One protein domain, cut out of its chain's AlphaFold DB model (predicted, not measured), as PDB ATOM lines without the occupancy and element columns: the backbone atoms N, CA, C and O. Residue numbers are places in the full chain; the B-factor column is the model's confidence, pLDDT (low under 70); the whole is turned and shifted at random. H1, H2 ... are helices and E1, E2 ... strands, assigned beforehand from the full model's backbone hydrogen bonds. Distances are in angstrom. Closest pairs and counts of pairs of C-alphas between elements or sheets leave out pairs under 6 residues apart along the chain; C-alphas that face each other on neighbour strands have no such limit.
ATOM      1  N   THR A   5     113.636 167.187 180.341       85.19
ATOM      2  CA  THR A   5     112.643 168.269 180.443       85.19
ATOM      3  C   THR A   5     111.671 168.300 179.271       85.19
ATOM      4  O   THR A   5     110.658 168.992 179.338       85.19
ATOM      5  N   HIS A   6     111.969 167.548 178.209       91.44
ATOM      6  CA  HIS A   6     111.158 167.457 177.004       91.44
ATOM      7  C   HIS A   6     110.704 166.020 176.744       91.44
ATOM      8  O   HIS A   6     111.337 165.038 177.161       91.44
ATOM      9  N   ARG A   7     109.581 165.904 176.044       93.31
ATOM     10  CA  ARG A   7     108.973 164.650 175.607       93.31
ATOM     11  C   ARG A   7     108.554 164.756 174.152       93.31
ATOM     12  O   ARG A   7     108.302 165.850 173.659       93.31
ATOM     13  N   VAL A   8     108.448 163.614 173.492       93.75
ATOM     14  CA  VAL A   8     107.723 163.460 172.229       93.75
ATOM     15  C   VAL A   8     106.552 162.516 172.448       93.75
ATOM     16  O   VAL A   8     106.642 161.596 173.261       93.75
ATOM     17  N   ALA A   9     105.460 162.750 171.730       93.31
ATOM     18  CA  ALA A   9     104.343 161.820 171.645       93.31
ATOM     19  C   ALA A   9     104.580 160.862 170.476       93.31
ATOM     20  O   ALA A   9     104.955 161.313 169.392       93.31
ATOM     21  N   ILE A  10     104.363 159.573 170.713       90.44
ATOM     22  CA  ILE A  10     104.501 158.481 169.756       90.44
ATOM     23  C   ILE A  10     103.129 157.835 169.578       90.44
ATOM     24  O   ILE A  10     102.549 157.361 170.554       90.44
ATOM     25  N   HIS A  11     102.645 157.786 168.338       89.56
ATOM     26  CA  HIS A  11     101.435 157.058 167.953       89.56
ATOM     27  C   HIS A  11     101.820 155.994 166.917       89.56
ATOM     28  O   HIS A  11     102.047 156.333 165.754       89.56
ATOM     29  N   PRO A  12     101.992 154.724 167.319       83.50
ATOM     30  CA  PRO A  12     102.386 153.655 166.404       83.50
ATOM     31  C   PRO A  12     101.394 153.479 165.248       83.50
ATOM     32  O   PRO A  12     100.183 153.518 165.455       83.50
ATOM     33  N   HIS A  13     101.895 153.224 164.035       80.31
ATOM     34  CA  HIS A  13     101.041 152.971 162.862       80.31
ATOM     35  C   HIS A  13     100.288 151.637 162.956       80.31
ATOM     36  O   HIS A  13      99.186 151.510 162.427       80.31
ATOM     37  N   HIS A  14     100.869 150.648 163.640       69.69
ATOM     38  CA  HIS A  14     100.222 149.375 163.956       69.69
ATOM     39  C   HIS A  14      99.761 149.355 165.414       69.69
ATOM     40  O   HIS A  14     100.563 149.520 166.332       69.69
ATOM     41  N   GLN A  15      98.465 149.110 165.617       62.59
ATOM     42  CA  GLN A  15      97.875 148.942 166.942       62.59
ATOM     43  C   GLN A  15      98.109 147.519 167.457       62.59
ATOM     44  O   GLN A  15      97.922 146.547 166.723       62.59
ATOM     45  N   LEU A  16      98.470 147.391 168.734       57.50
ATOM     46  CA  LEU A  16      98.426 146.103 169.422       57.50
ATOM     47  C   LEU A  16      96.962 145.766 169.725       57.50
ATOM     48  O   LEU A  16      96.217 146.586 170.266       57.50
ATOM     49  N   THR A  17      96.539 144.558 169.375       49.78
ATOM     50  CA  THR A  17      95.202 144.044 169.682       49.78
ATOM     51  C   THR A  17      95.085 143.760 171.182       49.78
ATOM     52  O   THR A  17      95.574 142.739 171.655       49.78
ATOM     53  N   GLY A  18      94.448 144.667 171.926       52.22
ATOM     54  CA  GLY A  18      94.153 144.535 173.353       52.22
ATOM     55  C   GLY A  18      93.117 145.581 173.799       52.22
ATOM     56  O   GLY A  18      93.095 146.681 173.245       52.22
ATOM     57  N   PRO A  19      92.228 145.266 174.759       48.25
ATOM     58  CA  PRO A  19      91.139 146.161 175.174       48.25
ATOM     59  C   PRO A  19      91.605 147.449 175.881       48.25
ATOM     60  O   PRO A  19      90.843 148.408 175.939       48.25
ATOM     61  N   ASP A  20      92.856 147.502 176.353       55.56
ATOM     62  CA  ASP A  20      93.471 148.664 177.014       55.56
ATOM     63  C   ASP A  20      94.808 149.064 176.344       55.56
ATOM     64  O   ASP A  20      95.774 149.450 177.000       55.56
ATOM     65  N   THR A  21      94.923 148.925 175.022       57.31
ATOM     66  CA  THR A  21      96.117 149.380 174.291       57.31
ATOM     67  C   THR A  21      96.156 150.910 174.221       57.31
ATOM     68  O   THR A  21      95.221 151.527 173.712       57.31
ATOM     69  N   ALA A  22      97.248 151.545 174.663       56.00
ATOM     70  CA  ALA A  22      97.435 152.973 174.403       56.00
ATOM     71  C   ALA A  22      97.591 153.233 172.899       56.00
ATOM     72  O   ALA A  22      98.501 152.708 172.259       56.00
ATOM     73  N   VAL A  23      96.740 154.104 172.355       67.12
ATOM     74  CA  VAL A  23      96.841 154.590 170.968       67.12
ATOM     75  C   VAL A  23      98.009 155.582 170.816       67.12
ATOM     76  O   VAL A  23      98.560 155.735 169.727       67.12
ATOM     77  N   GLY A  24      98.459 156.187 171.925       83.81
ATOM     78  CA  GLY A  24      99.651 157.029 171.988       83.81
ATOM     79  C   GLY A  24     100.321 157.047 173.364       83.81
ATOM     80  O   GLY A  24      99.664 157.006 174.406       83.81
ATOM     81  N   TYR A  25     101.648 157.143 173.376       88.81
ATOM     82  CA  TYR A  25     102.469 157.241 174.587       88.81
ATOM     83  C   TYR A  25     103.583 158.274 174.416       88.81
ATOM     84  O   TYR A  25     103.874 158.719 173.308       88.81
ATOM     85  N   THR A  26     104.217 158.690 175.509       91.62
ATOM     86  CA  THR A  26     105.339 159.637 175.455       91.62
ATOM     87  C   THR A  26     106.680 158.963 175.664       91.62
ATOM     88  O   THR A  26     106.784 158.098 176.526       91.62
ATOM     89  N   LEU A  27     107.726 159.459 175.005       91.69
ATOM     90  CA  LEU A  27     109.122 159.133 175.313       91.69
ATOM     91  C   LEU A  27     109.907 160.403 175.694       91.69
ATOM     92  O   LEU A  27     109.608 161.479 175.163       91.69
ATOM     93  N   PRO A  28     110.922 160.320 176.575       92.00
ATOM     94  CA  PRO A  28     111.895 161.388 176.791       92.00
ATOM     95  C   PRO A  28     112.576 161.804 175.492       92.00
ATOM     96  O   PRO A  28     113.004 160.960 174.707       92.00
ATOM     97  N   TYR A  29     112.691 163.116 175.289       92.19
ATOM     98  CA  TYR A  29     113.438 163.688 174.178       92.19
ATOM     99  C   TYR A  29     114.769 164.258 174.667       92.19
ATOM    100  O   TYR A  29     114.786 165.078 175.590       92.19
ATOM    101  N   LEU A  30     115.866 163.837 174.039       91.56
ATOM    102  CA  LEU A  30     117.220 164.303 174.329       91.56
ATOM    103  C   LEU A  30     117.730 165.157 173.154       91.56
ATOM    104  O   LEU A  30     118.070 164.602 172.106       91.56
ATOM    105  N   PRO A  31     117.763 166.500 173.286       90.12
ATOM    106  CA  PRO A  31     118.114 167.392 172.178       90.12
ATOM    107  C   PRO A  31     119.570 167.240 171.724       90.12
ATOM    108  O   PRO A  31     119.850 167.424 170.544       90.12
ATOM    109  N   ASP A  32     120.463 166.858 172.637       90.00
ATOM    110  CA  ASP A  32     121.904 166.743 172.385       90.00
ATOM    111  C   ASP A  32     122.319 165.358 171.851       90.00
ATOM    112  O   ASP A  32     123.498 165.111 171.606       90.00
ATOM    113  N   GLY A  33     121.357 164.446 171.661       90.12
ATOM    114  CA  GLY A  33     121.603 163.045 171.313       90.12
ATOM    115  C   GLY A  33     121.256 162.081 172.451       90.12
ATOM    116  O   GLY A  33     121.167 162.475 173.613       90.12
ATOM    117  N   CYS A  34     121.035 160.808 172.116       89.31
ATOM    118  CA  CYS A  34     120.819 159.745 173.097       89.31
ATOM    119  C   CYS A  34     122.091 158.888 173.240       89.31
ATOM    120  O   CYS A  34     122.415 158.142 172.315       89.31
ATOM    121  N   PRO A  35     122.838 159.005 174.354       89.62
ATOM    122  CA  PRO A  35     124.001 158.156 174.587       89.62
ATOM    123  C   PRO A  35     123.568 156.714 174.887       89.62
ATOM    124  O   PRO A  35     122.409 156.460 175.233       89.62
ATOM    125  N   ASP A  36     124.502 155.772 174.774       85.19
ATOM    126  CA  ASP A  36     124.251 154.369 175.126       85.19
ATOM    127  C   ASP A  36     124.160 154.183 176.649       85.19
ATOM    128  O   ASP A  36     123.371 153.374 177.136       85.19
ATOM    129  N   ASP A  37     124.897 154.998 177.398       83.38
ATOM    130  CA  ASP A  37     124.986 155.009 178.849       83.38
ATOM    131  C   ASP A  37     124.961 156.441 179.410       83.38
ATOM    132  O   ASP A  37     125.428 157.404 178.800       83.38
ATOM    133  N   LEU A  38     124.357 156.607 180.589       82.88
ATOM    134  CA  LEU A  38     124.312 157.894 181.279       82.88
ATOM    135  C   LEU A  38     124.246 157.684 182.793       82.88
ATOM    136  O   LEU A  38     123.358 157.000 183.304       82.88
ATOM    137  N   GLU A  39     125.185 158.284 183.522       81.31
ATOM    138  CA  GLU A  39     125.270 158.133 184.975       81.31
ATOM    139  C   GLU A  39     124.023 158.693 185.674       81.31
ATOM    140  O   GLU A  39     123.616 159.834 185.446       81.31
ATOM    141  N   GLY A  40     123.416 157.894 186.555       76.50
ATOM    142  CA  GLY A  40     122.177 158.272 187.234       76.50
ATOM    143  C   GLY A  40     120.950 158.232 186.322       76.50
ATOM    144  O   GLY A  40     120.000 158.983 186.561       76.50
ATOM    145  N   TRP A  41     120.969 157.387 185.279       84.12
ATOM    146  CA  TRP A  41     119.787 157.080 184.474       84.12
ATOM    147  C   TRP A  41     118.619 156.676 185.390       84.12
ATOM    148  O   TRP A  41     118.813 155.839 186.278       84.12
ATOM    149  N   PRO A  42     117.426 157.289 185.265       74.31
ATOM    150  CA  PRO A  42     116.386 157.090 186.265       74.31
ATOM    151  C   PRO A  42     115.845 155.659 186.218       74.31
ATOM    152  O   PRO A  42     115.476 155.188 185.154       74.31
ATOM    153  N   ALA A  43     115.734 155.012 187.381       74.06
ATOM    154  CA  ALA A  43     115.056 153.718 187.570       74.06
ATOM    155  C   ALA A  43     113.851 153.830 188.530       74.06
ATOM    156  O   ALA A  43     113.363 152.851 189.083       74.06
ATOM    157  N   ARG A  44     113.404 155.063 188.804       75.25
ATOM    158  CA  ARG A  44     112.421 155.351 189.865       75.25
ATOM    159  C   ARG A  44     111.013 154.836 189.562       75.25
ATOM    160  O   ARG A  44     110.245 154.632 190.490       75.25
ATOM    161  N   ASP A  45     110.677 154.718 188.280       80.69
ATOM    162  CA  ASP A  45     109.330 154.442 187.772       80.69
ATOM    163  C   ASP A  45     109.335 153.288 186.753       80.69
ATOM    164  O   ASP A  45     108.493 153.229 185.858       80.69
ATOM    165  N   GLY A  46     110.313 152.389 186.869       83.62
ATOM    166  CA  GLY A  46     110.417 151.180 186.062       83.62
ATOM    167  C   GLY A  46     111.857 150.812 185.731       83.62
ATOM    168  O   GLY A  46     112.814 151.486 186.127       83.62
ATOM    169  N   GLN A  47     111.996 149.731 184.971       85.25
ATOM    170  CA  GLN A  47     113.280 149.225 184.503       85.25
ATOM    171  C   GLN A  47     113.602 149.789 183.113       85.25
ATOM    172  O   GLN A  47     112.882 149.544 182.144       85.25
ATOM    173  N   TYR A  48     114.706 150.534 183.007       85.38
ATOM    174  CA  TYR A  48     115.171 151.106 181.743       85.38
ATOM    175  C   TYR A  48     116.625 150.696 181.476       85.38
ATOM    176  O   TYR A  48     117.515 151.135 182.205       85.38
ATOM    177  N   PRO A  49     116.900 149.901 180.426       80.75
ATOM    178  CA  PRO A  49     118.233 149.362 180.133       80.75
ATOM    179  C   PRO A  49     119.251 150.441 179.754       80.75
ATOM    180  O   PRO A  49     120.451 150.199 179.817       80.75
ATOM    181  N   GLY A  50     118.781 151.633 179.374       85.44
ATOM    182  CA  GLY A  50     119.626 152.788 179.110       85.44
ATOM    183  C   GLY A  50     118.913 153.905 178.339       85.44
ATOM    184  O   GLY A  50     117.755 153.735 177.927       85.44
ATOM    185  N   PRO A  51     119.602 155.043 178.139       86.25
ATOM    186  CA  PRO A  51     119.078 156.218 177.454       86.25
ATOM    187  C   PRO A  51     118.651 155.938 176.022       86.25
ATOM    188  O   PRO A  51     117.506 156.218 175.673       86.25
ATOM    189  N   HIS A  52     119.516 155.351 175.199       85.19
ATOM    190  CA  HIS A  52     119.218 155.135 173.782       85.19
ATOM    191  C   HIS A  52     117.913 154.357 173.558       85.19
ATOM    192  O   HIS A  52     117.061 154.773 172.782       85.19
ATOM    193  N   GLN A  53     117.713 153.262 174.291       83.31
ATOM    194  CA  GLN A  53     116.580 152.357 174.072       83.31
ATOM    195  C   GLN A  53     115.234 152.924 174.548       83.31
ATOM    196  O   GLN A  53     114.188 152.429 174.144       83.31
ATOM    197  N   ASN A  54     115.248 153.949 175.405       85.44
ATOM    198  CA  ASN A  54     114.047 154.476 176.061       85.44
ATOM    199  C   ASN A  54     113.879 155.982 175.855       85.44
ATOM    200  O   ASN A  54     113.165 156.626 176.620       85.44
ATOM    201  N   THR A  55     114.551 156.562 174.858       89.44
ATOM    202  CA  THR A  55     114.435 157.978 174.498       89.44
ATOM    203  C   THR A  55     114.415 158.167 172.991       89.44
ATOM    204  O   THR A  55     114.663 157.248 172.220       89.44
ATOM    205  N   VAL A  56     114.119 159.393 172.574       91.88
ATOM    206  CA  VAL A  56     114.228 159.837 171.189       91.88
ATOM    207  C   VAL A  56     115.170 161.036 171.131       91.88
ATOM    208  O   VAL A  56     115.138 161.911 171.995       91.88
ATOM    209  N   CYS A  57     115.995 161.111 170.092       92.69
ATOM    210  CA  CYS A  57     116.871 162.247 169.815       92.69
ATOM    211  C   CYS A  57     116.766 162.666 168.334       92.69
ATOM    212  O   CYS A  57     116.158 161.929 167.547       92.69
ATOM    213  N   PRO A  58     117.358 163.803 167.911       93.56
ATOM    214  CA  PRO A  58     117.352 164.236 166.510       93.56
ATOM    215  C   PRO A  58     117.777 163.157 165.506       93.56
ATOM    216  O   PRO A  58     117.181 163.049 164.437       93.56
ATOM    217  N   THR A  59     118.769 162.337 165.865       92.62
ATOM    218  CA  THR A  59     119.305 161.270 165.006       92.62
ATOM    219  C   THR A  59     118.346 160.088 164.872       92.62
ATOM    220  O   THR A  59     118.232 159.518 163.791       92.62
ATOM    221  N   CYS A  60     117.619 159.732 165.936       90.38
ATOM    222  CA  CYS A  60     116.700 158.587 165.935       90.38
ATOM    223  C   CYS A  60     115.311 158.935 165.373       90.38
ATOM    224  O   CYS A  60     114.581 158.044 164.935       90.38
ATOM    225  N   LEU A  61     114.933 160.222 165.359       89.88
ATOM    226  CA  LEU A  61     113.619 160.692 164.901       89.88
ATOM    227  C   LEU A  61     113.212 160.188 163.503       89.88
ATOM    228  O   LEU A  61     112.073 159.734 163.374       89.88
ATOM    229  N   PRO A  62     114.069 160.242 162.459       90.38
ATOM    230  CA  PRO A  62     113.716 159.722 161.137       90.38
ATOM    231  C   PRO A  62     113.319 158.243 161.171       90.38
ATOM    232  O   PRO A  62     112.305 157.877 160.583       90.38
ATOM    233  N   THR A  63     114.054 157.421 161.925       89.12
ATOM    234  CA  THR A  63     113.773 155.988 162.071       89.12
ATOM    235  C   THR A  63     112.432 155.743 162.755       89.12
ATOM    236  O   THR A  63     111.621 154.974 162.249       89.12
ATOM    237  N   HIS A  64     112.150 156.432 163.867       86.94
ATOM    238  CA  HIS A  64     110.858 156.299 164.551       86.94
ATOM    239  C   HIS A  64     109.678 156.695 163.652       86.94
ATOM    240  O   HIS A  64     108.643 156.031 163.671       86.94
ATOM    241  N   ARG A  65     109.848 157.728 162.818       91.50
ATOM    242  CA  ARG A  65     108.813 158.209 161.889       91.50
ATOM    243  C   ARG A  65     108.449 157.219 160.780       91.50
ATOM    244  O   ARG A  65     107.432 157.411 160.124       91.50
ATOM    245  N   HIS A  66     109.234 156.160 160.571       90.38
ATOM    246  CA  HIS A  66     108.859 155.086 159.647       90.38
ATOM    247  C   HIS A  66     107.753 154.173 160.186       90.38
ATOM    248  O   HIS A  66     107.108 153.492 159.393       90.38
ATOM    249  N   HIS A  67     107.549 154.137 161.505       85.56
ATOM    250  CA  HIS A  67     106.657 153.169 162.157       85.56
ATOM    251  C   HIS A  67     105.653 153.810 163.125       85.56
ATOM    252  O   HIS A  67     104.822 153.109 163.709       85.56
ATOM    253  N   ALA A  68     105.740 155.124 163.329       89.50
ATOM    254  CA  ALA A  68     104.864 155.873 164.210       89.50
ATOM    255  C   ALA A  68     104.765 157.340 163.788       89.50
ATOM    256  O   ALA A  68     105.717 157.921 163.261       89.50
ATOM    257  N   ASP A  69     103.648 157.973 164.124       91.69
ATOM    258  CA  ASP A  69     103.530 159.422 164.080       91.69
ATOM    259  C   ASP A  69     104.181 160.015 165.333       91.69
ATOM    260  O   ASP A  69     103.801 159.710 166.468       91.69
ATOM    261  N   VAL A  70     105.195 160.858 165.117       93.44
ATOM    262  CA  VAL A  70     105.997 161.465 166.186       93.44
ATOM    263  C   VAL A  70     105.791 162.973 166.210       93.44
ATOM    264  O   VAL A  70     106.216 163.679 165.288       93.44
ATOM    265  N   CYS A  71     105.176 163.473 167.282       92.62
ATOM    266  CA  CYS A  71     104.961 164.906 167.480       92.62
ATOM    267  C   CYS A  71     106.279 165.661 167.714       92.62
ATOM    268  O   CYS A  71     107.305 165.085 168.081       92.62
ATOM    269  N   ASN A  72     106.231 166.987 167.556       92.19
ATOM    270  CA  ASN A  72     107.342 167.848 167.956       92.19
ATOM    271  C   ASN A  72     107.599 167.754 169.473       92.19
ATOM    272  O   ASN A  72     106.643 167.569 170.235       92.19
ATOM    273  N   PRO A  73     108.859 167.913 169.922       93.38
ATOM    274  CA  PRO A  73     109.179 167.912 171.341       93.38
ATOM    275  C   PRO A  73     108.410 168.992 172.110       93.38
ATOM    276  O   PRO A  73     108.323 170.135 171.660       93.38
ATOM    277  N   PHE A  74     107.896 168.646 173.287       91.12
ATOM    278  CA  PHE A  74     107.176 169.557 174.179       91.12
ATOM    279  C   PHE A  74     107.710 169.462 175.616       91.12
ATOM    280  O   PHE A  74     108.181 168.395 176.023       91.12
ATOM    281  N   PRO A  75     107.673 170.559 176.393       91.12
ATOM    282  CA  PRO A  75     108.152 170.555 177.768       91.12
ATOM    283  C   PRO A  75     107.193 169.791 178.689       91.12
ATOM    284  O   PRO A  75     105.974 169.863 178.528       91.12
ATOM    285  N   VAL A  76     107.737 169.109 179.699       84.50
ATOM    286  CA  VAL A  76     106.951 168.459 180.762       84.50
ATOM    287  C   VAL A  76     107.475 168.818 182.153       84.50
ATOM    288  O   VAL A  76     108.685 168.984 182.333       84.50
ATOM    289  N   PRO A  77     106.595 168.925 183.165       77.38
ATOM    290  CA  PRO A  77     107.024 169.184 184.530       77.38
ATOM    291  C   PRO A  77     107.808 167.997 185.098       77.38
ATOM    292  O   PRO A  77     107.505 166.824 184.856       77.38
ATOM    293  N   THR A  78     108.805 168.298 185.924       68.62
ATOM    294  CA  THR A  78     109.354 167.308 186.856       68.62
ATOM    295  C   THR A  78     108.379 167.205 188.033       68.62
ATOM    296  O   THR A  78     107.994 168.265 188.527       68.62
ATOM    297  N   PRO A  79     107.967 166.006 188.496       71.88
ATOM    298  CA  PRO A  79     108.531 164.672 188.250       71.88
ATOM    299  C   PRO A  79     107.623 163.722 187.436       71.88
ATOM    300  O   PRO A  79     107.253 162.653 187.912       71.88
ATOM    301  N   THR A  80     107.307 164.059 186.184       79.19
ATOM    302  CA  THR A  80     106.546 163.157 185.294       79.19
ATOM    303  C   THR A  80     107.286 161.822 185.057       79.19
ATOM    304  O   THR A  80     108.521 161.850 184.914       79.19
ATOM    305  N   PRO A  81     106.576 160.671 184.986       85.19
ATOM    306  CA  PRO A  81     107.182 159.400 184.602       85.19
ATOM    307  C   PRO A  81     107.953 159.479 183.278       85.19
ATOM    308  O   PRO A  81     107.686 160.348 182.436       85.19
ATOM    309  N   MET A  82     108.947 158.611 183.078       86.25
ATOM    310  CA  MET A  82     109.742 158.652 181.843       86.25
ATOM    311  C   MET A  82     108.905 158.353 180.600       86.25
ATOM    312  O   MET A  82     108.898 159.167 179.674       86.25
ATOM    313  N   ILE A  83     108.179 157.234 180.611       89.19
ATOM    314  CA  ILE A  83     107.357 156.749 179.496       89.19
ATOM    315  C   ILE A  83     105.944 156.503 180.009       89.19
ATOM    316  O   ILE A  83     105.791 155.609 180.824       89.19
ATOM    317  N   TYR A  84     104.927 157.248 179.573       87.88
ATOM    318  CA  TYR A  84     103.541 157.091 180.047       87.88
ATOM    319  C   TYR A  84     102.526 157.198 178.901       87.88
ATOM    320  O   TYR A  84     102.826 157.760 177.844       87.88
ATOM    321  N   ALA A  85     101.319 156.676 179.117       86.62
ATOM    322  CA  ALA A  85     100.217 156.761 178.158       86.62
ATOM    323  C   ALA A  85      99.643 158.186 178.065       86.62
ATOM    324  O   ALA A  85      99.399 158.834 179.086       86.62
ATOM    325  N   LEU A  86      99.413 158.676 176.843       80.44
ATOM    326  CA  LEU A  86      98.850 160.013 176.601       80.44
ATOM    327  C   LEU A  86      97.346 160.068 176.845       80.44
ATOM    328  O   LEU A  86      96.834 161.066 177.352       80.44
ATOM    329  N   GLU A  87      96.663 158.988 176.491       71.06
ATOM    330  CA  GLU A  87      95.218 158.859 176.579       71.06
ATOM    331  C   GLU A  87      94.851 157.797 177.613       71.06
ATOM    332  O   GLU A  87      95.573 156.822 177.829       71.06
ATOM    333  N   SER A  88      93.705 157.996 178.257       56.00
ATOM    334  CA  SER A  88      93.012 156.929 178.969       56.00
ATOM    335  C   SER A  88      92.175 156.161 177.955       56.00
ATOM    336  O   SER A  88      91.451 156.786 177.180       56.00
ATOM    337  N   ALA A  89      92.227 154.828 177.978       51.84
ATOM    338  CA  ALA A  89      91.266 154.034 177.221       51.84
ATOM    339  C   ALA A  89      89.832 154.477 177.594       51.84
ATOM    340  O   ALA A  89      89.566 154.718 178.783       51.84
ATOM    341  N   PRO A  90      88.912 154.631 176.620       47.34
ATOM    342  CA  PRO A  90      87.519 154.935 176.921       47.34
ATOM    343  C   PRO A  90      86.960 153.889 177.891       47.34
ATOM    344  O   PRO A  90      87.344 152.720 177.842       47.34
ATOM    345  N   GLN A  91      86.070 154.317 178.792       50.59
ATOM    346  CA  GLN A  91      85.401 153.412 179.725       50.59
ATOM    347  C   GLN A  91      84.753 152.270 178.935       50.59
ATOM    348  O   GLN A  91      83.815 152.490 178.171       50.59
ATOM    349  N   LEU A  92      85.259 151.050 179.114       45.12
ATOM    350  CA  LEU A  92      84.520 149.864 178.716       45.12
ATOM    351  C   LEU A  92      83.240 149.813 179.553       45.12
ATOM    352  O   LEU A  92      83.286 150.000 180.771       45.12
ATOM    353  N   ALA A  93      82.117 149.601 178.868       39.75
ATOM    354  CA  ALA A  93      80.814 149.390 179.484       39.75
ATOM    355  C   ALA A  93      80.889 148.289 180.555       39.75
ATOM    356  O   ALA A  93      81.686 147.356 180.439       39.75
ATOM    357  N   ASP A  94      80.065 148.443 181.595       42.03
ATOM    358  CA  ASP A  94      80.084 147.670 182.838       42.03
ATOM    359  C   ASP A  94      80.324 146.163 182.638       42.03
ATOM    360  O   ASP A  94      79.526 145.441 182.040       42.03
ATOM    361  N   GLY A  95      81.465 145.708 183.164       45.03
ATOM    362  CA  GLY A  95      81.976 144.333 183.064       45.03
ATOM    363  C   GLY A  95      83.499 144.203 183.236       45.03
ATOM    364  O   GLY A  95      84.064 143.161 182.912       45.03
ATOM    365  N   GLY A  96      84.184 145.263 183.685       48.72
ATOM    366  CA  GLY A  96      85.645 145.348 183.706       48.72
ATOM    367  C   GLY A  96      86.315 144.472 184.768       48.72
ATOM    368  O   GLY A  96      85.824 144.359 185.886       48.72
ATOM    369  N   HIS A  97      87.473 143.912 184.411       58.97
ATOM    370  CA  HIS A  97      88.383 143.171 185.288       58.97
ATOM    371  C   HIS A  97      88.519 143.821 186.678       58.97
ATOM    372  O   HIS A  97      88.850 145.007 186.770       58.97
ATOM    373  N   ASP A  98      88.336 143.042 187.750       66.00
ATOM    374  CA  ASP A  98      88.368 143.519 189.144       66.00
ATOM    375  C   ASP A  98      89.626 144.342 189.469       66.00
ATOM    376  O   ASP A  98      89.555 145.363 190.156       66.00
ATOM    377  N   LEU A  99      90.777 143.955 188.907       68.00
ATOM    378  CA  LEU A  99      92.025 144.706 189.017       68.00
ATOM    379  C   LEU A  99      91.920 146.101 188.385       68.00
ATOM    380  O   LEU A  99      92.242 147.093 189.029       68.00
ATOM    381  N   LEU A 100      91.439 146.206 187.144       72.19
ATOM    382  CA  LEU A 100      91.307 147.490 186.452       72.19
ATOM    383  C   LEU A 100      90.293 148.395 187.151       72.19
ATOM    384  O   LEU A 100      90.521 149.597 187.263       72.19
ATOM    385  N   HIS A 101      89.189 147.830 187.645       72.62
ATOM    386  CA  HIS A 101      88.219 148.583 188.431       72.62
ATOM    387  C   HIS A 101      88.857 149.132 189.715       72.62
ATOM    388  O   HIS A 101      88.710 150.316 190.018       72.62
ATOM    389  N   LEU A 102      89.615 148.310 190.447       74.75
ATOM    390  CA  LEU A 102      90.334 148.745 191.647       74.75
ATOM    391  C   LEU A 102      91.368 149.832 191.355       74.75
ATOM    392  O   LEU A 102      91.415 150.826 192.078       74.75
ATOM    393  N   LEU A 103      92.165 149.668 190.300       78.75
ATOM    394  CA  LEU A 103      93.174 150.639 189.883       78.75
ATOM    395  C   LEU A 103      92.531 151.977 189.502       78.75
ATOM    396  O   LEU A 103      92.942 153.023 190.007       78.75
ATOM    397  N   ARG A 104      91.464 151.950 188.693       80.31
ATOM    398  CA  ARG A 104      90.704 153.156 188.325       80.31
ATOM    399  C   ARG A 104      90.094 153.830 189.548       80.31
ATOM    400  O   ARG A 104      90.200 155.045 189.685       80.31
ATOM    401  N   ALA A 105      89.503 153.055 190.455       80.12
ATOM    402  CA  ALA A 105      88.935 153.579 191.691       80.12
ATOM    403  C   ALA A 105      90.001 154.189 192.623       80.12
ATOM    404  O   ALA A 105      89.706 155.140 193.340       80.12
ATOM    405  N   ALA A 106      91.242 153.700 192.553       80.75
ATOM    406  CA  ALA A 106      92.409 154.276 193.220       80.75
ATOM    407  C   ALA A 106      93.042 155.469 192.480       80.75
ATOM    408  O   ALA A 106      94.057 155.993 192.932       80.75
ATOM    409  N   GLY A 107      92.456 155.919 191.364       84.31
ATOM    410  CA  GLY A 107      92.904 157.089 190.600       84.31
ATOM    411  C   GLY A 107      93.909 156.789 189.482       84.31
ATOM    412  O   GLY A 107      94.271 157.696 188.726       84.31
ATOM    413  N   PHE A 108      94.323 155.531 189.306       84.44
ATOM    414  CA  PHE A 108      95.169 155.111 188.188       84.44
ATOM    415  C   PHE A 108      94.332 155.050 186.911       84.44
ATOM    416  O   PHE A 108      93.649 154.070 186.614       84.44
ATOM    417  N   THR A 109      94.339 156.152 186.170       81.56
ATOM    418  CA  THR A 109      93.460 156.361 185.009       81.56
ATOM    419  C   THR A 109      94.199 156.264 183.680       81.56
ATOM    420  O   THR A 109      93.558 156.117 182.641       81.56
ATOM    421  N   ARG A 110      95.535 156.297 183.683       83.31
ATOM    422  CA  ARG A 110      96.369 156.063 182.497       83.31
ATOM    423  C   ARG A 110      96.798 154.599 182.476       83.31
ATOM    424  O   ARG A 110      97.838 154.256 183.028       83.31
ATOM    425  N   LEU A 111      95.952 153.750 181.902       80.06
ATOM    426  CA  LEU A 111      96.154 152.301 181.819       80.06
ATOM    427  C   LEU A 111      96.525 151.928 180.385       80.06
ATOM    428  O   LEU A 111      95.800 152.312 179.467       80.06
ATOM    429  N   ALA A 112      97.646 151.233 180.194       78.31
ATOM    430  CA  ALA A 112      98.151 150.923 178.863       78.31
ATOM    431  C   ALA A 112      99.175 149.791 178.835       78.31
ATOM    432  O   ALA A 112      99.990 149.663 179.741       78.31
ATOM    433  N   TRP A 113      99.236 149.069 177.720       78.69
ATOM    434  CA  TRP A 113     100.417 148.287 177.354       78.69
ATOM    435  C   TRP A 113     101.490 149.202 176.754       78.69
ATOM    436  O   TRP A 113     101.254 149.835 175.723       78.69
ATOM    437  N   LEU A 114     102.657 149.291 177.398       80.81
ATOM    438  CA  LEU A 114     103.756 150.175 176.997       80.81
ATOM    439  C   LEU A 114     105.014 149.384 176.605       80.81
ATOM    440  O   LEU A 114     105.328 148.385 177.255       80.81
ATOM    441  N   PRO A 115     105.767 149.840 175.582       78.75
ATOM    442  CA  PRO A 115     107.025 149.219 175.182       78.75
ATOM    443  C   PRO A 115     108.159 149.616 176.134       78.75
ATOM    444  O   PRO A 115     108.903 150.561 175.868       78.75
ATOM    445  N   LEU A 116     108.278 148.925 177.268       83.69
ATOM    446  CA  LEU A 116     109.345 149.163 178.241       83.69
ATOM    447  C   LEU A 116     110.475 148.145 178.043       83.69
ATOM    448  O   LEU A 116     110.374 147.000 178.470       83.69
ATOM    449  N   ALA A 117     111.579 148.576 177.425       80.38
ATOM    450  CA  ALA A 117     112.676 147.696 177.006       80.38
ATOM    451  C   ALA A 117     113.445 147.010 178.157       80.38
ATOM    452  O   ALA A 117     114.276 146.143 177.902       80.38
ATOM    453  N   GLY A 118     113.221 147.412 179.413       82.88
ATOM    454  CA  GLY A 118     113.859 146.782 180.575       82.88
ATOM    455  C   GLY A 118     113.184 145.518 181.067       82.88
ATOM    456  O   GLY A 118     113.753 144.836 181.912       82.88
ATOM    457  N   TYR A 119     112.012 145.190 180.532       82.00
ATOM    458  CA  TYR A 119     111.283 143.993 180.905       82.00
ATOM    459  C   TYR A 119     111.552 142.856 179.928       82.00
ATOM    460  O   TYR A 119     112.023 143.037 178.805       82.00
ATOM    461  N   SER A 120     111.266 141.643 180.391       74.00
ATOM    462  CA  SER A 120     111.450 140.442 179.575       74.00
ATOM    463  C   SER A 120     110.437 140.335 178.437       74.00
ATOM    464  O   SER A 120     110.715 139.676 177.436       74.00
ATOM    465  N   ASP A 121     109.275 140.963 178.612       71.75
ATOM    466  CA  ASP A 121     108.243 141.076 177.596       71.75
ATOM    467  C   ASP A 121     108.390 142.417 176.864       71.75
ATOM    468  O   ASP A 121     108.660 143.439 177.500       71.75
ATOM    469  N   PRO A 122     108.198 142.449 175.532       66.94
ATOM    470  CA  PRO A 122     108.372 143.669 174.743       66.94
ATOM    471  C   PRO A 122     107.325 144.744 175.063       66.94
ATOM    472  O   PRO A 122     107.535 145.910 174.736       66.94
ATOM    473  N   TYR A 123     106.212 144.353 175.688       75.06
ATOM    474  CA  TYR A 123     105.157 145.236 176.162       75.06
ATOM    475  C   TYR A 123     104.696 144.774 177.539       75.06
ATOM    476  O   TYR A 123     104.382 143.600 177.722       75.06
ATOM    477  N   VAL A 124     104.615 145.706 178.483       77.06
ATOM    478  CA  VAL A 124     104.120 145.454 179.842       77.06
ATOM    479  C   VAL A 124     102.930 146.347 180.131       77.06
ATOM    480  O   VAL A 124     102.834 147.459 179.601       77.06
ATOM    481  N   PHE A 125     102.006 145.863 180.953       81.94
ATOM    482  CA  PHE A 125     100.862 146.664 181.352       81.94
ATOM    483  C   PHE A 125     101.293 147.663 182.425       81.94
ATOM    484  O   PHE A 125     101.929 147.305 183.412       81.94
ATOM    485  N   VAL A 126     100.939 148.925 182.228       85.31
ATOM    486  CA  VAL A 126     101.277 150.039 183.106       85.31
ATOM    487  C   VAL A 126     100.006 150.769 183.496       85.31
ATOM    488  O   VAL A 126      99.150 151.059 182.659       85.31
ATOM    489  N   ALA A 127      99.913 151.102 184.776       85.12
ATOM    490  CA  ALA A 127      98.881 151.938 185.349       85.12
ATOM    491  C   ALA A 127      99.530 153.151 186.020       85.12
ATOM    492  O   ALA A 127     100.176 153.022 187.057       85.12
ATOM    493  N   ASP A 128      99.354 154.333 185.435       87.56
ATOM    494  CA  ASP A 128      99.898 155.592 185.946       87.56
ATOM    495  C   ASP A 128      98.813 156.440 186.630       87.56
ATOM    496  O   ASP A 128      97.710 156.639 186.101       87.56
ATOM    497  N   HIS A 129      99.151 157.010 187.789       86.81
ATOM    498  CA  HIS A 129      98.355 158.056 188.423       86.81
ATOM    499  C   HIS A 129      98.688 159.412 187.772       86.81
ATOM    500  O   HIS A 129      99.845 159.847 187.805       86.81
ATOM    501  N   PRO A 130      97.710 160.137 187.197       81.81
ATOM    502  CA  PRO A 130      97.979 161.296 186.340       81.81
ATOM    503  C   PRO A 130      98.618 162.485 187.069       81.81
ATOM    504  O   PRO A 130      99.265 163.308 186.423       81.81
ATOM    505  N   THR A 131      98.435 162.591 188.388       80.69
ATOM    506  CA  THR A 131      98.841 163.764 189.184       80.69
ATOM    507  C   THR A 131      99.832 163.475 190.307       80.69
ATOM    508  O   THR A 131     100.418 164.412 190.831       80.69
ATOM    509  N   ASP A 132     100.002 162.211 190.695       78.75
ATOM    510  CA  ASP A 132     100.824 161.832 191.857       78.75
ATOM    511  C   ASP A 132     102.126 161.142 191.429       78.75
ATOM    512  O   ASP A 132     103.024 160.896 192.223       78.75
ATOM    513  N   HIS A 133     102.271 160.865 190.127       78.94
ATOM    514  CA  HIS A 133     103.457 160.220 189.555       78.94
ATOM    515  C   HIS A 133     103.728 158.813 190.110       78.94
ATOM    516  O   HIS A 133     104.808 158.270 189.889       78.94
ATOM    517  N   SER A 134     102.738 158.241 190.796       87.00
ATOM    518  CA  SER A 134     102.689 156.851 191.220       87.00
ATOM    519  C   SER A 134     102.386 155.952 190.024       87.00
ATOM    520  O   SER A 134     101.578 156.305 189.157       87.00
ATOM    521  N   ARG A 135     103.025 154.784 189.984       90.31
ATOM    522  CA  ARG A 135     102.900 153.815 188.893       90.31
ATOM    523  C   ARG A 135     102.757 152.396 189.413       90.31
ATOM    524  O   ARG A 135     103.365 152.045 190.420       90.31
ATOM    525  N   ILE A 136     102.014 151.581 188.679       88.56
ATOM    526  CA  ILE A 136     101.986 150.128 188.826       88.56
ATOM    527  C   ILE A 136     102.353 149.503 187.482       88.56
ATOM    528  O   ILE A 136     101.865 149.951 186.444       88.56
ATOM    529  N   ILE A 137     103.218 148.494 187.499       87.31
ATOM    530  CA  ILE A 137     103.648 147.740 186.319       87.31
ATOM    531  C   ILE A 137     103.285 146.279 186.549       87.31
ATOM    532  O   ILE A 137     103.573 145.734 187.609       87.31
ATOM    533  N   LEU A 138     102.633 145.660 185.573       81.38
ATOM    534  CA  LEU A 138     102.346 144.234 185.549       81.38
ATOM    535  C   LEU A 138     103.192 143.586 184.453       81.38
ATOM    536  O   LEU A 138     103.040 143.905 183.269       81.38
ATOM    537  N   ASP A 139     104.046 142.657 184.863       75.94
ATOM    538  CA  ASP A 139     104.852 141.817 183.986       75.94
ATOM    539  C   ASP A 139     104.666 140.327 184.336       75.94
ATOM    540  O   ASP A 139     103.895 139.952 185.225       75.94
ATOM    541  N   ARG A 140     105.383 139.439 183.640       71.62
ATOM    542  CA  ARG A 140     105.344 137.991 183.913       71.62
ATOM    543  C   ARG A 140     105.836 137.581 185.312       71.62
ATOM    544  O   ARG A 140     105.627 136.435 185.716       71.62
ATOM    545  N   HIS A 141     106.554 138.453 186.016       71.00
ATOM    546  CA  HIS A 141     107.105 138.221 187.348       71.00
ATOM    547  C   HIS A 141     106.193 138.752 188.461       71.00
ATOM    548  O   HIS A 141     106.316 138.287 189.597       71.00
ATOM    549  N   GLY A 142     105.240 139.628 188.148       72.69
ATOM    550  CA  GLY A 142     104.197 140.069 189.063       72.69
ATOM    551  C   GLY A 142     103.857 141.547 188.911       72.69
ATOM    552  O   GLY A 142     103.886 142.101 187.816       72.69
ATOM    553  N   LEU A 143     103.483 142.167 190.029       78.75
ATOM    554  CA  LEU A 143     103.143 143.582 190.118       78.75
ATOM    555  C   LEU A 143     104.274 144.351 190.804       78.75
ATOM    556  O   LEU A 143     104.575 144.105 191.973       78.75
ATOM    557  N   GLU A 144     104.844 145.320 190.102       88.12
ATOM    558  CA  GLU A 144     105.767 146.309 190.658       88.12
ATOM    559  C   GLU A 144     105.002 147.597 190.967       88.12
ATOM    560  O   GLU A 144     104.248 148.115 190.140       88.12
ATOM    561  N   PHE A 145     105.193 148.127 192.170       86.56
ATOM    562  CA  PHE A 145     104.571 149.355 192.643       86.56
ATOM    563  C   PHE A 145     105.656 150.413 192.823       86.56
ATOM    564  O   PHE A 145     106.596 150.219 193.589       86.56
ATOM    565  N   HIS A 146     105.473 151.565 192.183       89.19
ATOM    566  CA  HIS A 146     106.303 152.762 192.338       89.19
ATOM    567  C   HIS A 146     105.485 153.936 192.906       89.19
ATOM    568  O   HIS A 146     105.259 154.927 192.203       89.19
ATOM    569  N   PRO A 147     104.948 153.825 194.130       83.75
ATOM    570  CA  PRO A 147     104.169 154.879 194.769       83.75
ATOM    571  C   PRO A 147     105.039 155.992 195.367       83.75
ATOM    572  O   PRO A 147     106.264 155.887 195.493       83.75
ATOM    573  N   ARG A 148     104.371 157.060 195.807       81.62
ATOM    574  CA  ARG A 148     104.949 158.074 196.689       81.62
ATOM    575  C   ARG A 148     104.450 157.918 198.113       81.62
ATOM    576  O   ARG A 148     103.282 157.648 198.360       81.62
ATOM    577  N   ASP A 149     105.359 158.107 199.058       78.19
ATOM    578  CA  ASP A 149     105.029 158.189 200.472       78.19
ATOM    579  C   ASP A 149     104.230 159.484 200.712       78.19
ATOM    580  O   ASP A 149     104.744 160.573 200.439       78.19
ATOM    581  N   PRO A 150     102.993 159.407 201.227       76.12
ATOM    582  CA  PRO A 150     102.156 160.583 201.437       76.12
ATOM    583  C   PRO A 150     102.690 161.525 202.529       76.12
ATOM    584  O   PRO A 150     102.367 162.711 202.519       76.12
ATOM    585  N   ALA A 151     103.501 161.031 203.470       77.81
ATOM    586  CA  ALA A 151     104.083 161.827 204.548       77.81
ATOM    587  C   ALA A 151     105.357 162.562 204.111       77.81
ATOM    588  O   ALA A 151     105.583 163.702 204.518       77.81
ATOM    589  N   THR A 152     106.199 161.919 203.297       79.75
ATOM    590  CA  THR A 152     107.501 162.480 202.885       79.75
ATOM    591  C   THR A 152     107.523 162.999 201.447       79.75
ATOM    592  O   THR A 152     108.430 163.741 201.071       79.75
ATOM    593  N   GLY A 153     106.548 162.612 200.624       74.62
ATOM    594  CA  GLY A 153     106.530 162.836 199.178       74.62
ATOM    595  C   GLY A 153     107.606 162.053 198.415       74.62
ATOM    596  O   GLY A 153     107.749 162.250 197.204       74.62
ATOM    597  N   GLY A 154     108.388 161.213 199.102       79.38
ATOM    598  CA  GLY A 154     109.486 160.439 198.531       79.38
ATOM    599  C   GLY A 154     108.989 159.206 197.768       79.38
ATOM    600  O   GLY A 154     107.976 158.628 198.152       79.38
ATOM    601  N   PRO A 155     109.669 158.785 196.687       81.50
ATOM    602  CA  PRO A 155     109.325 157.542 196.006       81.50
ATOM    603  C   PRO A 155     109.687 156.332 196.879       81.50
ATOM    604  O   PRO A 155     110.742 156.327 197.519       81.50
ATOM    605  N   PHE A 156     108.860 155.292 196.853       83.44
ATOM    606  CA  PHE A 156     109.222 153.966 197.356       83.44
ATOM    607  C   PHE A 156     108.843 152.883 196.345       83.44
ATOM    608  O   PHE A 156     108.140 153.152 195.375       83.44
ATOM    609  N   HIS A 157     109.382 151.681 196.535       87.44
ATOM    610  CA  HIS A 157     109.214 150.560 195.617       87.44
ATOM    611  C   HIS A 157     108.787 149.315 196.391       87.44
ATOM    612  O   HIS A 157     109.405 148.992 197.408       87.44
ATOM    613  N   ASP A 158     107.751 148.637 195.905       83.56
ATOM    614  CA  ASP A 158     107.263 147.370 196.449       83.56
ATOM    615  C   ASP A 158     106.941 146.396 195.309       83.56
ATOM    616  O   ASP A 158     106.608 146.818 194.202       83.56
ATOM    617  N   VAL A 159     107.050 145.094 195.570       81.94
ATOM    618  CA  VAL A 159     106.856 144.046 194.561       81.94
ATOM    619  C   VAL A 159     105.962 142.956 195.121       81.94
ATOM    620  O   VAL A 159     106.271 142.319 196.129       81.94
ATOM    621  N   LEU A 160     104.871 142.686 194.412       68.88
ATOM    622  CA  LEU A 160     104.005 141.549 194.671       68.88
ATOM    623  C   LEU A 160     104.241 140.499 193.582       68.88
ATOM    624  O   LEU A 160     104.184 140.798 192.394       68.88
ATOM    625  N   GLY A 161     104.513 139.258 193.985       64.81
ATOM    626  CA  GLY A 161     104.793 138.168 193.048       64.81
ATOM    627  C   GLY A 161     103.601 137.813 192.143       64.81
ATOM    628  O   GLY A 161     102.493 138.331 192.310       64.81
ATOM    629  N   PRO A 162     103.762 136.839 191.235       57.34
ATOM    630  CA  PRO A 162     102.775 136.542 190.193       57.34
ATOM    631  C   PRO A 162     101.512 135.841 190.728       57.34
ATOM    632  O   PRO A 162     100.555 135.630 189.997       57.34
ATOM    633  N   ARG A 163     101.501 135.444 192.008       53.16
ATOM    634  CA  ARG A 163     100.390 134.751 192.686       53.16
ATOM    635  C   ARG A 163      99.875 135.578 193.857       53.16
ATOM    636  O   ARG A 163      99.910 135.142 195.005       53.16
ATOM    637  N   THR A 164      99.465 136.799 193.551       54.50
ATOM    638  CA  THR A 164      99.055 137.788 194.546       54.50
ATOM    639  C   THR A 164      97.537 137.888 194.604       54.50
ATOM    640  O   THR A 164      96.877 138.021 193.578       54.50
ATOM    641  N   ASP A 165      96.980 137.832 195.814       58.94
ATOM    642  CA  ASP A 165      95.558 138.084 196.052       58.94
ATOM    643  C   ASP A 165      95.228 139.566 195.801       58.94
ATOM    644  O   ASP A 165      95.979 140.464 196.191       58.94
ATOM    645  N   LEU A 166      94.064 139.832 195.210       60.25
ATOM    646  CA  LEU A 166      93.492 141.159 195.019       60.25
ATOM    647  C   LEU A 166      93.479 141.980 196.322       60.25
ATOM    648  O   LEU A 166      93.706 143.190 196.304       60.25
ATOM    649  N   ALA A 167      93.285 141.330 197.475       63.00
ATOM    650  CA  ALA A 167      93.402 141.986 198.775       63.00
ATOM    651  C   ALA A 167      94.798 142.597 198.996       63.00
ATOM    652  O   ALA A 167      94.897 143.760 199.394       63.00
ATOM    653  N   ALA A 168      95.869 141.870 198.668       64.25
ATOM    654  CA  ALA A 168      97.240 142.370 198.750       64.25
ATOM    655  C   ALA A 168      97.500 143.496 197.737       64.25
ATOM    656  O   ALA A 168      98.115 144.501 198.097       64.25
ATOM    657  N   VAL A 169      96.928 143.399 196.528       64.75
ATOM    658  CA  VAL A 169      96.982 144.472 195.519       64.75
ATOM    659  C   VAL A 169      96.354 145.768 196.030       64.75
ATOM    660  O   VAL A 169      96.837 146.847 195.711       64.75
ATOM    661  N   THR A 170      95.306 145.698 196.860       70.00
ATOM    662  CA  THR A 170      94.696 146.905 197.447       70.00
ATOM    663  C   THR A 170      95.463 147.484 198.636       70.00
ATOM    664  O   THR A 170      95.273 148.652 198.972       70.00
ATOM    665  N   THR A 171      96.329 146.711 199.291       75.00
ATOM    666  CA  THR A 171      97.062 147.175 200.479       75.00
ATOM    667  C   THR A 171      98.125 148.208 200.117       75.00
ATOM    668  O   THR A 171      98.233 149.228 200.799       75.00
ATOM    669  N   VAL A 172      98.859 147.992 199.022       75.88
ATOM    670  CA  VAL A 172      99.957 148.883 198.618       75.88
ATOM    671  C   VAL A 172      99.440 150.279 198.229       75.88
ATOM    672  O   VAL A 172      99.882 151.250 198.848       75.88
ATOM    673  N   PRO A 173      98.426 150.444 197.353       77.19
ATOM    674  CA  PRO A 173      97.853 151.759 197.072       77.19
ATOM    675  C   PRO A 173      97.277 152.444 198.317       77.19
ATOM    676  O   PRO A 173      97.461 153.647 198.482       77.19
ATOM    677  N   ARG A 174      96.639 151.700 199.239       82.69
ATOM    678  CA  ARG A 174      96.154 152.276 200.508       82.69
ATOM    679  C   ARG A 174      97.289 152.805 201.380       82.69
ATOM    680  O   ARG A 174      97.135 153.873 201.964       82.69
ATOM    681  N   SER A 175      98.417 152.096 201.470       78.38
ATOM    682  CA  SER A 175      99.588 152.577 202.221       78.38
ATOM    683  C   SER A 175     100.199 153.850 201.624       78.38
ATOM    684  O   SER A 175     100.725 154.675 202.365       78.38
TER     685      SER A 175
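AT A GLANCE: This is residues 5 to 175 of the 259 residues of an uncharacterized protein of Frankia sp. KB5 (UniProt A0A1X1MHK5). With little regular structure, loops join sheet E2 E1 E3 to an antiparallel meander, E4 to E8, with H3 over E7, H2 beside it. Of 171 printed residues, 60 are in named elements, class mixed. It is compact, radius of gyration of the C-alphas 16.1 A, spans 47 by 38 by 28 A.

IN THESE COORDINATES: E1, residues 6 to 12, 19.5 A long, begins at (111.158, 167.457, 177.004). E2 is 25 to 29, H1 61 to 64, E3 68 to 70, H2 98 to 105, E4 110 to 114, E5 124 to 128, E6 135 to 139, E7 142 to 146, E8 158 to 160 and H3 166 to 175, ending at (99.588, 152.577, 202.221).

HOW THE PARTS SIT: In hairpin E1 and E2, N 8 and O 27 are 2.9 A apart. H1 only grazes their sheet. H3 runs along E7, height 9.8 A. Every O i to N i+4 pair is within hydrogen-bond range in H2, 4 of 6 in H3.

THE WHOLE: E2 to H1 is a long link; 34 residues have pLDDT under 70.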